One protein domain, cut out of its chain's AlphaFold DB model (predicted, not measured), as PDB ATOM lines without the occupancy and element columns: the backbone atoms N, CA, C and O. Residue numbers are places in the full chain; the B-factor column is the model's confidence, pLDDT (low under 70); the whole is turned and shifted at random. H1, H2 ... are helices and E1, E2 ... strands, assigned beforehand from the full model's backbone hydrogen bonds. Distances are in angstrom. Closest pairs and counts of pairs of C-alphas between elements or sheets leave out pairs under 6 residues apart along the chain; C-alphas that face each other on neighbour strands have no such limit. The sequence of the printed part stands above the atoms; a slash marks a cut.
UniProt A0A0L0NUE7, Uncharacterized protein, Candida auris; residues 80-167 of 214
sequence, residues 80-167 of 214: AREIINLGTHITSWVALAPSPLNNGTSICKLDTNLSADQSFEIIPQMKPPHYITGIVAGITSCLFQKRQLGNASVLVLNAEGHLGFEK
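AT A GLANCE: This is residues 80 to 167 of the 214 residues of an uncharacterized protein of Candida auris (UniProt A0A0L0NUE7). A small sheet of two long parallel strands, E1 and E3, side by side, with the short strand E2 on the far edge of E3, has one helix, H2, packed slantwise over one face. A second, short helix, H1, packs on H2 and is not on the sheet, while a long link, residues 110 to 133, loops from E2 back to H2. The printed part has 88 residues with two named helices and three named strands, in the order H1, E1, E2, H2, E3; the sheet runs E1, E3, E2 and is mixed. The class is mixed, helices and strands, with 37 residues, under half, in named elements. The whole is compact, with a radius of gyration of the C-alphas of 13.0 A and spans of 39 by 28 by 18 A.

IN THESE COORDINATES: Begin in the sheet: find C-alpha 152 at (132.163, 83.353, 47.169), from which E3, residues 152 to 160, runs 24.1 A to C-alpha 160 at (127.702, 99.201, 64.792). E1 is residues 93 to 99, 18.7 A long, and E2 is residues 107 to 109, 7.0 A long. Look next at H2, residues 134 to 145, which runs 16.8 A from first to last C-alpha. H1, residues 80 to 85, starts at C-alpha 80, (138.864, 95.241, 44.982), and is 8.9 A long.

HOW THE PARTS SIT: E1 and E3 are parallel neighbours at 20 degrees; look for N 97 and O 155 at 2.8 A and N 155 and O 95 at 2.8 A, within hydrogen-bond range. E3 and E2 are antiparallel at 146 degrees, with N 156 and O 108 at 2.8 A. E1 and E2 are the edge strands and are apart. H2 is on the sheet at a height of 10.0 A over the sheet, two layers, a helix on one face of a sheet. It lies over E1, and only just not over E3, on which 2 of its 12 C-alphas fall; on the local plane it stands at 36 degrees to E1, slantwise to the strands. The closest C-alphas of E1 and H2 are those of Ala 97 and Val 136, 6.1 A apart. H1 and H2 touch, their closest C-alphas being those of Ala 80 and Ile 139, 4.9 A apart. They run the same way at a steep tilt of 50 degrees. H1 is apart from E2 and E3. In H1 and H2 every O i to N i+4 pair is within hydrogen-bond range.

THE WHOLE: The two C-alphas farthest apart are those of Thr 88 and Asn 103, 40.3 A. The printed part has no cut. The link from E2 to H2, residues 110 to 133, is long; those from H1 to E1, E1 to E2 and H2 to E3 are short. The mean pLDDT of the printed part is 85.3; look for values under 70 at residues 87 to 88 and 113 to 117.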
ATOM      1  N   ALA A  80     139.724  96.414  45.152       93.62
ATOM      2  CA  ALA A  80     138.864  95.241  44.982       93.62
ATOM      3  C   ALA A  80     139.119  94.504  43.657       93.62
ATOM      4  O   ALA A  80     139.202  93.273  43.633       93.62
ATOM      5  N   ARG A  81     139.271  95.245  42.550       92.62
ATOM      6  CA  ARG A  81     139.588  94.662  41.236       92.62
ATOM      7  C   ARG A  81     140.952  93.987  41.231       92.62
ATOM      8  O   ARG A  81     141.054  92.873  40.724       92.62
ATOM      9  N   GLU A  82     141.961  94.633  41.810       92.00
ATOM     10  CA  GLU A  82     143.309  94.067  41.902       92.00
ATOM     11  C   GLU A  82     143.336  92.805  42.767       92.00
ATOM     12  O   GLU A  82     143.933  91.812  42.362       92.00
ATOM     13  N   ILE A  83     142.607  92.778  43.889       91.81
ATOM     14  CA  ILE A  83     142.493  91.590  44.753       91.81
ATOM     15  C   ILE A  83     141.972  90.384  43.970       91.81
ATOM     16  O   ILE A  83     142.520  89.291  44.080       91.81
ATOM     17  N   ILE A  84     140.955  90.580  43.133       89.50
ATOM     18  CA  ILE A  84     140.382  89.498  42.318       89.50
ATOM     19  C   ILE A  84     141.345  89.037  41.217       89.50
ATOM     20  O   ILE A  84     141.215  87.922  40.715       89.50
ATOM     21  N   ASN A  85     142.318  89.865  40.847       87.06
ATOM     22  CA  ASN A  85     143.335  89.534  39.854       87.06
ATOM     23  C   ASN A  85     144.618  88.941  40.469       87.06
ATOM     24  O   ASN A  85     145.485  88.516  39.709       87.06
ATOM     25  N   LEU A  86     144.750  88.871  41.804       80.94
ATOM     26  CA  LEU A  86     145.969  88.392  42.481       80.94
ATOM     27  C   LEU A  86     146.361  86.949  42.131       80.94
ATOM     28  O   LEU A  86     147.518  86.577  42.309       80.94
ATOM     29  N   GLY A  87     145.429  86.132  41.641       68.06
ATOM     30  CA  GLY A  87     145.710  84.757  41.244       68.06
ATOM     31  C   GLY A  87     144.897  84.325  40.032       68.06
ATOM     32  O   GLY A  87     143.706  84.606  39.926       68.06
ATOM     33  N   THR A  88     145.533  83.582  39.129       66.81
ATOM     34  CA  THR A  88     144.891  83.026  37.928       66.81
ATOM     35  C   THR A  88     143.971  81.836  38.230       66.81
ATOM     36  O   THR A  88     143.167  81.460  37.379       66.81
ATOM     37  N   HIS A  89     144.056  81.254  39.434       74.19
ATOM     38  CA  HIS A  89     143.366  80.013  39.815       74.19
ATOM     39  C   HIS A  89     142.661  80.081  41.182       74.19
ATOM     40  O   HIS A  89     142.561  79.069  41.871       74.19
ATOM     41  N   ILE A  90     142.161  81.249  41.601       82.00
ATOM     42  CA  ILE A  90     141.373  81.330  42.842       82.00
ATOM     43  C   ILE A  90     139.995  80.698  42.604       82.00
ATOM     44  O   ILE A  90     139.179  81.215  41.840       82.00
ATOM     45  N   THR A  91     139.745  79.565  43.260       81.69
ATOM     46  CA  THR A  91     138.519  78.765  43.102       81.69
ATOM     47  C   THR A  91     137.465  79.040  44.167       81.69
ATOM     48  O   THR A  91     136.301  78.723  43.942       81.69
ATOM     49  N   SER A  92     137.843  79.636  45.301       87.06
ATOM     50  CA  SER A  92     136.946  79.911  46.425       87.06
ATOM     51  C   SER A  92     137.316  81.220  47.118       87.06
ATOM     52  O   SER A  92     138.495  81.548  47.252       87.06
ATOM     53  N   TRP A  93     136.299  81.956  47.561       89.31
ATOM     54  CA  TRP A  93     136.427  83.213  48.288       89.31
ATOM     55  C   TRP A  93     135.662  83.131  49.602       89.31
ATOM     56  O   TRP A  93     134.500  82.730  49.627       89.31
ATOM     57  N   VAL A  94     136.287  83.578  50.687       91.12
ATOM     58  CA  VAL A  94     135.611  83.803  51.967       91.12
ATOM     59  C   VAL A  94     135.835  85.256  52.348       91.12
ATOM     60  O   VAL A  94     136.977  85.688  52.491       91.12
ATOM     61  N   ALA A  95     134.754  86.017  52.482       92.38
ATOM     62  CA  ALA A  95     134.808  87.425  52.852       92.38
ATOM     63  C   ALA A  95     134.006  87.670  54.129       92.38
ATOM     64  O   ALA A  95     132.923  87.114  54.296       92.38
ATOM     65  N   LEU A  96     134.543  88.511  55.011       93.00
ATOM     66  CA  LEU A  96     133.890  88.940  56.246       93.00
ATOM     67  C   LEU A  96     133.559  90.427  56.117       93.00
ATOM     68  O   LEU A  96     134.471  91.237  55.962       93.00
ATOM     69  N   ALA A  97     132.278  90.779  56.164       92.69
ATOM     70  CA  ALA A  97     131.808  92.159  56.094       92.69
ATOM     71  C   ALA A  97     131.113  92.567  57.400       92.69
ATOM     72  O   ALA A  97     130.250  91.828  57.873       92.69
ATOM     73  N   PRO A  98     131.423  93.738  57.973       91.62
ATOM     74  CA  PRO A  98     130.582  94.326  59.006       91.62
ATOM     75  C   PRO A  98     129.304  94.911  58.379       91.62
ATOM     76  O   PRO A  98     129.340  95.490  57.292       91.62
ATOM     77  N   SER A  99     128.168  94.775  59.061       90.81
ATOM     78  CA  SER A  99     126.922  95.474  58.720       90.81
ATOM     79  C   SER A  99     126.057  95.644  59.966       90.81
ATOM     80  O   SER A  99     125.993  94.718  60.773       90.81
ATOM     81  N   PRO A 100     125.296  96.744  60.092       88.56
ATOM     82  CA  PRO A 100     124.235  96.820  61.085       88.56
ATOM     83  C   PRO A 100     123.137  95.810  60.731       88.56
ATOM     84  O   PRO A 100     122.426  95.944  59.724       88.56
ATOM     85  N   LEU A 101     123.028  94.764  61.543       87.56
ATOM     86  CA  LEU A 101     121.981  93.753  61.463       87.56
ATOM     87  C   LEU A 101     120.941  94.022  62.554       87.56
ATOM     88  O   LEU A 101     121.239  94.572  63.610       87.56
ATOM     89  N   ASN A 102     119.686  93.663  62.290       83.44
ATOM     90  CA  ASN A 102     118.598  93.831  63.249       83.44
ATOM     91  C   ASN A 102     118.153  92.476  63.824       83.44
ATOM     92  O   ASN A 102     118.649  91.407  63.450       83.44
ATOM     93  N   ASN A 103     117.191  92.535  64.748       76.38
ATOM     94  CA  ASN A 103     116.480  91.367  65.277       76.38
ATOM     95  C   ASN A 103     117.382  90.317  65.952       76.38
ATOM     96  O   ASN A 103     117.088  89.127  65.895       76.38
ATOM     97  N   GLY A 104     118.487  90.746  66.572       73.81
ATOM     98  CA  GLY A 104     119.407  89.841  67.269       73.81
ATOM     99  C   GLY A 104     120.156  88.876  66.344       73.81
ATOM    100  O   GLY A 104     120.652  87.853  66.806       73.81
ATOM    101  N   THR A 105     120.230  89.171  65.041       83.88
ATOM    102  CA  THR A 105     120.995  88.347  64.100       83.88
ATOM    103  C   THR A 105     122.484  88.613  64.280       83.88
ATOM    104  O   THR A 105     122.964  89.691  63.945       83.88
ATOM    105  N   SER A 106     123.206  87.615  64.777       86.00
ATOM    106  CA  SER A 106     124.652  87.664  64.998       86.00
ATOM    107  C   SER A 106     125.458  87.671  63.695       86.00
ATOM    108  O   SER A 106     126.276  88.558  63.450       86.00
ATOM    109  N   ILE A 107     125.210  86.666  62.851       90.50
ATOM    110  CA  ILE A 107     125.893  86.452  61.576       90.50
ATOM    111  C   ILE A 107     124.848  86.037  60.548       90.50
ATOM    112  O   ILE A 107     123.998  85.187  60.819       90.50
ATOM    113  N   CYS A 108     124.931  86.606  59.353       92.06
ATOM    114  CA  CYS A 108     124.193  86.138  58.188       92.06
ATOM    115  C   CYS A 108     125.136  85.986  56.990       92.06
ATOM    116  O   CYS A 108     126.310  86.346  57.058       92.06
ATOM    117  N   LYS A 109     124.652  85.410  55.893       91.75
ATOM    118  CA  LYS A 109     125.412  85.296  54.643       91.75
ATOM    119  C   LYS A 109     124.722  86.042  53.517       91.75
ATOM    120  O   LYS A 109     123.494  86.048  53.447       91.75
ATOM    121  N   LEU A 110     125.487  86.640  52.611       89.19
ATOM    122  CA  LEU A 110     124.912  87.181  51.383       89.19
ATOM    123  C   LEU A 110     124.286  86.038  50.577       89.19
ATOM    124  O   LEU A 110     124.906  84.987  50.415       89.19
ATOM    125  N   ASP A 111     123.067  86.245  50.080       77.62
ATOM    126  CA  ASP A 111     122.409  85.256  49.239       77.62
ATOM    127  C   ASP A 111     123.110  85.150  47.881       77.62
ATOM    128  O   ASP A 111     122.887  85.930  46.952       77.62
ATOM    129  N   THR A 112     124.002  84.175  47.786       70.75
ATOM    130  CA  THR A 112     124.553  83.704  46.529       70.75
ATOM    131  C   THR A 112     123.855  82.385  46.222       70.75
ATOM    132  O   THR A 112     124.093  81.394  46.913       70.75
ATOM    133  N   ASN A 113     123.034  82.351  45.164       56.75
ATOM    134  CA  ASN A 113     122.280  81.174  44.673       56.75
ATOM    135  C   ASN A 113     123.124  79.894  44.446       56.75
ATOM    136  O   ASN A 113     122.602  78.845  44.082       56.75
ATOM    137  N   LEU A 114     124.437  79.991  44.619       57.53
ATOM    138  CA  LEU A 114     125.447  78.960  44.493       57.53
ATOM    139  C   LEU A 114     126.390  79.159  45.688       57.53
ATOM    140  O   LEU A 114     127.319  79.950  45.606       57.53
ATOM    141  N   SER A 115     126.107  78.550  46.840       54.44
ATOM    142  CA  SER A 115     127.095  78.505  47.928       54.44
ATOM    143  C   SER A 115     128.076  77.379  47.594       54.44
ATOM    144  O   SER A 115     127.673  76.220  47.601       54.44
ATOM    145  N   ALA A 116     129.335  77.687  47.269       56.56
ATOM    146  CA  ALA A 116     130.331  76.651  46.963       56.56
ATOM    147  C   ALA A 116     130.658  75.741  48.167       56.56
ATOM    148  O   ALA A 116     131.075  74.603  47.964       56.56
ATOM    149  N   ASP A 117     130.458  76.218  49.404       68.12
ATOM    150  CA  ASP A 117     130.712  75.431  50.613       68.12
ATOM    151  C   ASP A 117     129.428  75.189  51.427       68.12
ATOM    152  O   ASP A 117     128.822  76.116  51.975       68.12
ATOM    153  N   GLN A 118     129.052  73.912  51.547       71.12
ATOM    154  CA  GLN A 118     127.908  73.437  52.339       71.12
ATOM    155  C   GLN A 118     128.039  73.770  53.835       71.12
ATOM    156  O   GLN A 118     127.052  73.841  54.561       71.12
ATOM    157  N   SER A 119     129.252  74.049  54.313       71.44
ATOM    158  CA  SER A 119     129.525  74.370  55.721       71.44
ATOM    159  C   SER A 119     128.898  75.687  56.171       71.44
ATOM    160  O   SER A 119     128.799  75.940  57.367       71.44
ATOM    161  N   PHE A 120     128.456  76.522  55.227       82.25
ATOM    162  CA  PHE A 120     127.741  77.763  55.507       82.25
ATOM    163  C   PHE A 120     126.231  77.655  55.247       82.25
ATOM    164  O   PHE A 120     125.531  78.668  55.268       82.25
ATOM    165  N   GLU A 121     125.683  76.463  54.985       79.00
ATOM    166  CA  GLU A 121     124.239  76.279  54.765       79.00
ATOM    167  C   GLU A 121     123.399  76.650  55.987       79.00
ATOM    168  O   GLU A 121     122.337  77.246  55.833       79.00
ATOM    169  N   ILE A 122     123.918  76.379  57.186       83.25
ATOM    170  CA  ILE A 122     123.242  76.641  58.465       83.25
ATOM    171  C   ILE A 122     123.120  78.153  58.747       83.25
ATOM    172  O   ILE A 122     122.264  78.577  59.522       83.25
ATOM    173  N   ILE A 123     123.951  78.983  58.108       88.00
ATOM    174  CA  ILE A 123     123.968  80.431  58.330       88.00
ATOM    175  C   ILE A 123     122.775  81.074  57.606       88.00
ATOM    176  O   ILE A 123     122.616  80.867  56.396       88.00
ATOM    177  N   PRO A 124     121.953  81.885  58.297       89.50
ATOM    178  CA  PRO A 124     120.788  82.514  57.689       89.50
ATOM    179  C   PRO A 124     121.197  83.470  56.564       89.50
ATOM    180  O   PRO A 124     122.192  84.187  56.661       89.50
ATOM    181  N   GLN A 125     120.403  83.509  55.495       89.94
ATOM    182  CA  GLN A 125     120.599  84.472  54.412       89.94
ATOM    183  C   GLN A 125     120.256  85.894  54.866       89.94
ATOM    184  O   GLN A 125     119.276  86.125  55.580       89.94
ATOM    185  N   MET A 126     121.055  86.849  54.402       89.56
ATOM    186  CA  MET A 126     120.824  88.273  54.565       89.56
ATOM    187  C   MET A 126     119.566  88.667  53.793       89.56
ATOM    188  O   MET A 126     119.428  88.370  52.607       89.56
ATOM    189  N   LYS A 127     118.647  89.346  54.476       87.56
ATOM    190  CA  LYS A 127     117.391  89.824  53.898       87.56
ATOM    191  C   LYS A 127     117.389  91.350  53.827       87.56
ATOM    192  O   LYS A 127     118.002  91.992  54.682       87.56
ATOM    193  N   PRO A 128     116.671  91.949  52.865       88.00
ATOM    194  CA  PRO A 128     116.387  93.378  52.903       88.00
ATOM    195  C   PRO A 128     115.791  93.788  54.265       88.00
ATOM    196  O   PRO A 128     114.991  93.029  54.820       88.00
ATOM    197  N   PRO A 129     116.159  94.962  54.814       88.31
ATOM    198  CA  PRO A 129     116.909  96.054  54.182       88.31
ATOM    199  C   PRO A 129     118.440  95.988  54.360       88.31
ATOM    200  O   PRO A 129     119.112  96.977  54.080       88.31
ATOM    201  N   HIS A 130     119.006  94.879  54.848       89.31
ATOM    202  CA  HIS A 130     120.446  94.777  55.114       89.31
ATOM    203  C   HIS A 130     121.278  94.741  53.830       89.31
ATOM    204  O   HIS A 130     120.852  94.194  52.811       89.31
ATOM    205  N   TYR A 131     122.476  95.320  53.890       89.31
ATOM    206  CA  TYR A 131     123.403  95.415  52.768       89.31
ATOM    207  C   TYR A 131     124.849  95.444  53.264       89.31
ATOM    208  O   TYR A 131     125.126  95.839  54.391       89.31
ATOM    209  N   ILE A 132     125.773  95.055  52.393       90.88
ATOM    210  CA  ILE A 132     127.213  95.189  52.626       90.88
ATOM    211  C   ILE A 132     127.742  96.422  51.893       90.88
ATOM    212  O   ILE A 132     127.239  96.787  50.829       90.88
ATOM    213  N   THR A 133     128.785  97.041  52.437       89.44
ATOM    214  CA  THR A 133     129.509  98.148  51.793       89.44
ATOM    215  C   THR A 133     131.013  97.906  51.839       89.44
ATOM    216  O   THR A 133     131.473  96.825  52.219       89.44
ATOM    217  N   GLY A 134     131.782  98.900  51.405       90.12
ATOM    218  CA  GLY A 134     133.227  98.877  51.496       90.12
ATOM    219  C   GLY A 134     133.871  97.887  50.529       90.12
ATOM    220  O   GLY A 134     133.268  97.405  49.560       90.12
ATOM    221  N   ILE A 135     135.105  97.512  50.858       93.44
ATOM    222  CA  ILE A 135     135.917  96.603  50.053       93.44
ATOM    223  C   ILE A 135     135.223  95.270  49.745       93.44
ATOM    224  O   ILE A 135     135.329  94.773  48.625       93.44
ATOM    225  N   VAL A 136     134.472  94.699  50.694       93.69
ATOM    226  CA  VAL A 136     133.790  93.413  50.487       93.69
ATOM    227  C   VAL A 136     132.664  93.555  49.470       93.69
ATOM    228  O   VAL A 136     132.520  92.693  48.601       93.69
ATOM    229  N   ALA A 137     131.910  94.656  49.508       92.44
ATOM    230  CA  ALA A 137     130.917  94.950  48.478       92.44
ATOM    231  C   ALA A 137     131.577  95.162  47.107       92.44
ATOM    232  O   ALA A 137     131.097  94.624  46.109       92.44
ATOM    233  N   GLY A 138     132.715  95.866  47.060       93.56
ATOM    234  CA  GLY A 138     133.515  96.037  45.843       93.56
ATOM    235  C   GLY A 138     133.983  94.703  45.250       93.56
ATOM    236  O   GLY A 138     133.813  94.463  44.050       93.56
ATOM    237  N   ILE A 139     134.504  93.801  46.089       93.56
ATOM    238  CA  ILE A 139     134.934  92.453  45.688       93.56
ATOM    239  C   ILE A 139     133.735  91.652  45.173       93.56
ATOM    240  O   ILE A 139     133.770  91.111  44.070       93.56
ATOM    241  N   THR A 140     132.644  91.629  45.933       92.81
ATOM    242  CA  THR A 140     131.415  90.904  45.577       92.81
ATOM    243  C   THR A 140     130.849  91.385  44.239       92.81
ATOM    244  O   THR A 140     130.497  90.573  43.383       92.81
ATOM    245  N   SER A 141     130.821  92.701  44.014       93.12
ATOM    246  CA  SER A 141     130.376  93.318  42.760       93.12
ATOM    247  C   SER A 141     131.254  92.905  41.575       93.12
ATOM    248  O   SER A 141     130.752  92.513  40.520       93.12
ATOM    249  N   CYS A 142     132.574  92.905  41.751       92.38
ATOM    250  CA  CYS A 142     133.505  92.472  40.714       92.38
ATOM    251  C   CYS A 142     133.393  90.961  40.420       92.38
ATOM    252  O   CYS A 142     133.433  90.558  39.257       92.38
ATOM    253  N   LEU A 143     133.193  90.119  41.441       91.06
ATOM    254  CA  LEU A 143     132.938  88.683  41.267       91.06
ATOM    255  C   LEU A 143     131.608  88.423  40.549       91.06
ATOM    256  O   LEU A 143     131.542  87.555  39.678       91.06
ATOM    257  N   PHE A 144     130.566  89.199  40.854       91.31
ATOM    258  CA  PHE A 144     129.293  89.154  40.134       91.31
ATOM    259  C   PHE A 144     129.476  89.489  38.649       91.31
ATOM    260  O   PHE A 144     129.047  88.719  37.789       91.31
ATOM    261  N   GLN A 145     130.194  90.573  38.333       91.25
ATOM    262  CA  GLN A 145     130.501  90.969  36.952       91.25
ATOM    263  C   GLN A 145     131.281  89.888  36.188       91.25
ATOM    264  O   GLN A 145     131.025  89.662  35.006       91.25
ATOM    265  N   LYS A 146     132.190  89.173  36.864       89.38
ATOM    266  CA  LYS A 146     132.954  88.049  36.296       89.38
ATOM    267  C   LYS A 146     132.194  86.714  36.278       89.38
ATOM    268  O   LYS A 146     132.760  85.716  35.841       89.38
ATOM    269  N   ARG A 147     130.933  86.668  36.730       88.31
ATOM    270  CA  ARG A 147     130.133  85.434  36.898       88.31
ATOM    271  C   ARG A 147     130.790  84.396  37.823       88.31
ATOM    272  O   ARG A 147     130.580  83.199  37.671       88.31
ATOM    273  N   GLN A 148     131.572  84.865  38.792       87.62
ATOM    274  CA  GLN A 148     132.284  84.053  39.783       87.62
ATOM    275  C   GLN A 148     131.701  84.196  41.195       87.62
ATOM    276  O   GLN A 148     132.243  83.632  42.139       87.62
ATOM    277  N   LEU A 149     130.588  84.923  41.360       87.44
ATOM    278  CA  LEU A 149     129.955  85.125  42.669       87.44
ATOM    279  C   LEU A 149     129.567  83.806  43.360       87.44
ATOM    280  O   LEU A 149     129.629  83.732  44.579       87.44
ATOM    281  N   GLY A 150     129.239  82.755  42.602       84.50
ATOM    282  CA  GLY A 150     128.940  81.431  43.164       84.50
ATOM    283  C   GLY A 150     130.126  80.739  43.850       84.50
ATOM    284  O   GLY A 150     129.947  79.762  44.567       84.50
ATOM    285  N   ASN A 151     131.340  81.255  43.664       86.38
ATOM    286  CA  ASN A 151     132.534  80.766  44.345       86.38
ATOM    287  C   ASN A 151     132.813  81.537  45.644       86.38
ATOM    288  O   ASN A 151     133.840  81.304  46.277       86.38
ATOM    289  N   ALA A 152     131.952  82.486  46.023       88.62
ATOM    290  CA  ALA A 152     132.163  83.353  47.169       88.62
ATOM    291  C   ALA A 152     131.176  83.074  48.295       88.62
ATOM    292  O   ALA A 152     129.967  83.078  48.108       88.62
ATOM    293  N   SER A 153     131.720  82.904  49.492       90.44
ATOM    294  CA  SER A 153     130.977  82.880  50.742       90.44
ATOM    295  C   SER A 153     131.208  84.203  51.462       90.44
ATOM    296  O   SER A 153     132.287  84.448  52.004       90.44
ATOM    297  N   VAL A 154     130.208  85.082  51.430       92.06
ATOM    298  CA  VAL A 154     130.272  86.387  52.096       92.06
ATOM    299  C   VAL A 154     129.505  86.299  53.406       92.06
ATOM    300  O   VAL A 154     128.275  86.235  53.401       92.06
ATOM    301  N   LEU A 155     130.237  86.280  54.516       92.75
ATOM    302  CA  LEU A 155     129.683  86.311  55.861       92.75
ATOM    303  C   LEU A 155     129.579  87.758  56.324       92.75
ATOM    304  O   LEU A 155     130.520  88.541  56.198       92.75
ATOM    305  N   VAL A 156     128.426  88.103  56.870       93.62
ATOM    306  CA  VAL A 156     128.093  89.434  57.346       93.62
ATOM    307  C   VAL A 156     127.932  89.358  58.855       93.62
ATOM    308  O   VAL A 156     127.075  88.628  59.353       93.62
ATOM    309  N   LEU A 157     128.784  90.076  59.577       93.06
ATOM    310  CA  LEU A 157     128.775  90.136  61.032       93.06
ATOM    311  C   LEU A 157     128.006  91.374  61.472       93.06
ATOM    312  O   LEU A 157     128.198  92.454  60.902       93.06
ATOM    313  N   ASN A 158     127.189  91.227  62.514       92.00
ATOM    314  CA  ASN A 158     126.554  92.380  63.126       92.00
ATOM    315  C   ASN A 158     127.612  93.333  63.693       92.00
ATOM    316  O   ASN A 158     128.476  92.936  64.478       92.00
ATOM    317  N   ALA A 159     127.540  94.589  63.274       90.56
ATOM    318  CA  ALA A 159     128.478  95.625  63.654       90.56
ATOM    319  C   ALA A 159     127.778  96.984  63.713       90.56
ATOM    320  O   ALA A 159     126.889  97.272  62.911       90.56
ATOM    321  N   GLU A 160     128.219  97.840  64.629       84.62
ATOM    322  CA  GLU A 160     127.702  99.201  64.792       84.62
ATOM    323  C   GLU A 160     128.805 100.236  64.580       84.62
ATOM    324  O   GLU A 160     129.979  99.958  64.801       84.62
ATOM    325  N   GLY A 161     128.436 101.462  64.208       83.75
ATOM    326  CA  GLY A 161     129.375 102.574  64.058       83.75
ATOM    327  C   GLY A 161     129.549 103.046  62.616       83.75
ATOM    328  O   GLY A 161     128.823 102.644  61.708       83.75
ATOM    329  N   HIS A 162     130.486 103.973  62.430       82.00
ATOM    330  CA  HIS A 162     130.808 104.535  61.121       82.00
ATOM    331  C   HIS A 162     131.743 103.613  60.335       82.00
ATOM    332  O   HIS A 162     132.517 102.864  60.926       82.00
ATOM    333  N   LEU A 163     131.703 103.723  59.003       79.81
ATOM    334  CA  LEU A 163     132.564 102.944  58.112       79.81
ATOM    335  C   LEU A 163     134.048 103.121  58.466       79.81
ATOM    336  O   LEU A 163     134.521 104.248  58.619       79.81
ATOM    337  N   GLY A 164     134.766 102.008  58.607       78.38
ATOM    338  CA  GLY A 164     136.171 101.966  59.028       78.38
ATOM    339  C   GLY A 164     136.405 102.072  60.538       78.38
ATOM    340  O   GLY A 164     137.548 101.963  60.983       78.38
ATOM    341  N   PHE A 165     135.347 102.272  61.322       82.69
ATOM    342  CA  PHE A 165     135.369 102.360  62.783       82.69
ATOM    343  C   PHE A 165     134.277 101.490  63.408       82.69
ATOM    344  O   PHE A 165     133.785 101.779  64.502       82.69
ATOM    345  N   GLU A 166     133.868 100.438  62.701       85.75
ATOM    346  CA  GLU A 166     132.818  99.547  63.152       85.75
ATOM    347  C   GLU A 166     133.259  98.776  64.398       85.75
ATOM    348  O   GLU A 166     134.350  98.202  64.475       85.75
ATOM    349  N   LYS A 167     132.370  98.732  65.384       85.75
ATOM    350  CA  LYS A 167     132.502  97.918  66.578       85.75
ATOM    351  C   LYS A 167     131.749  96.613  66.364       85.75
ATOM    352  O   LYS A 167     130.540  96.608  66.146       85.75
TER     353      LYS A 167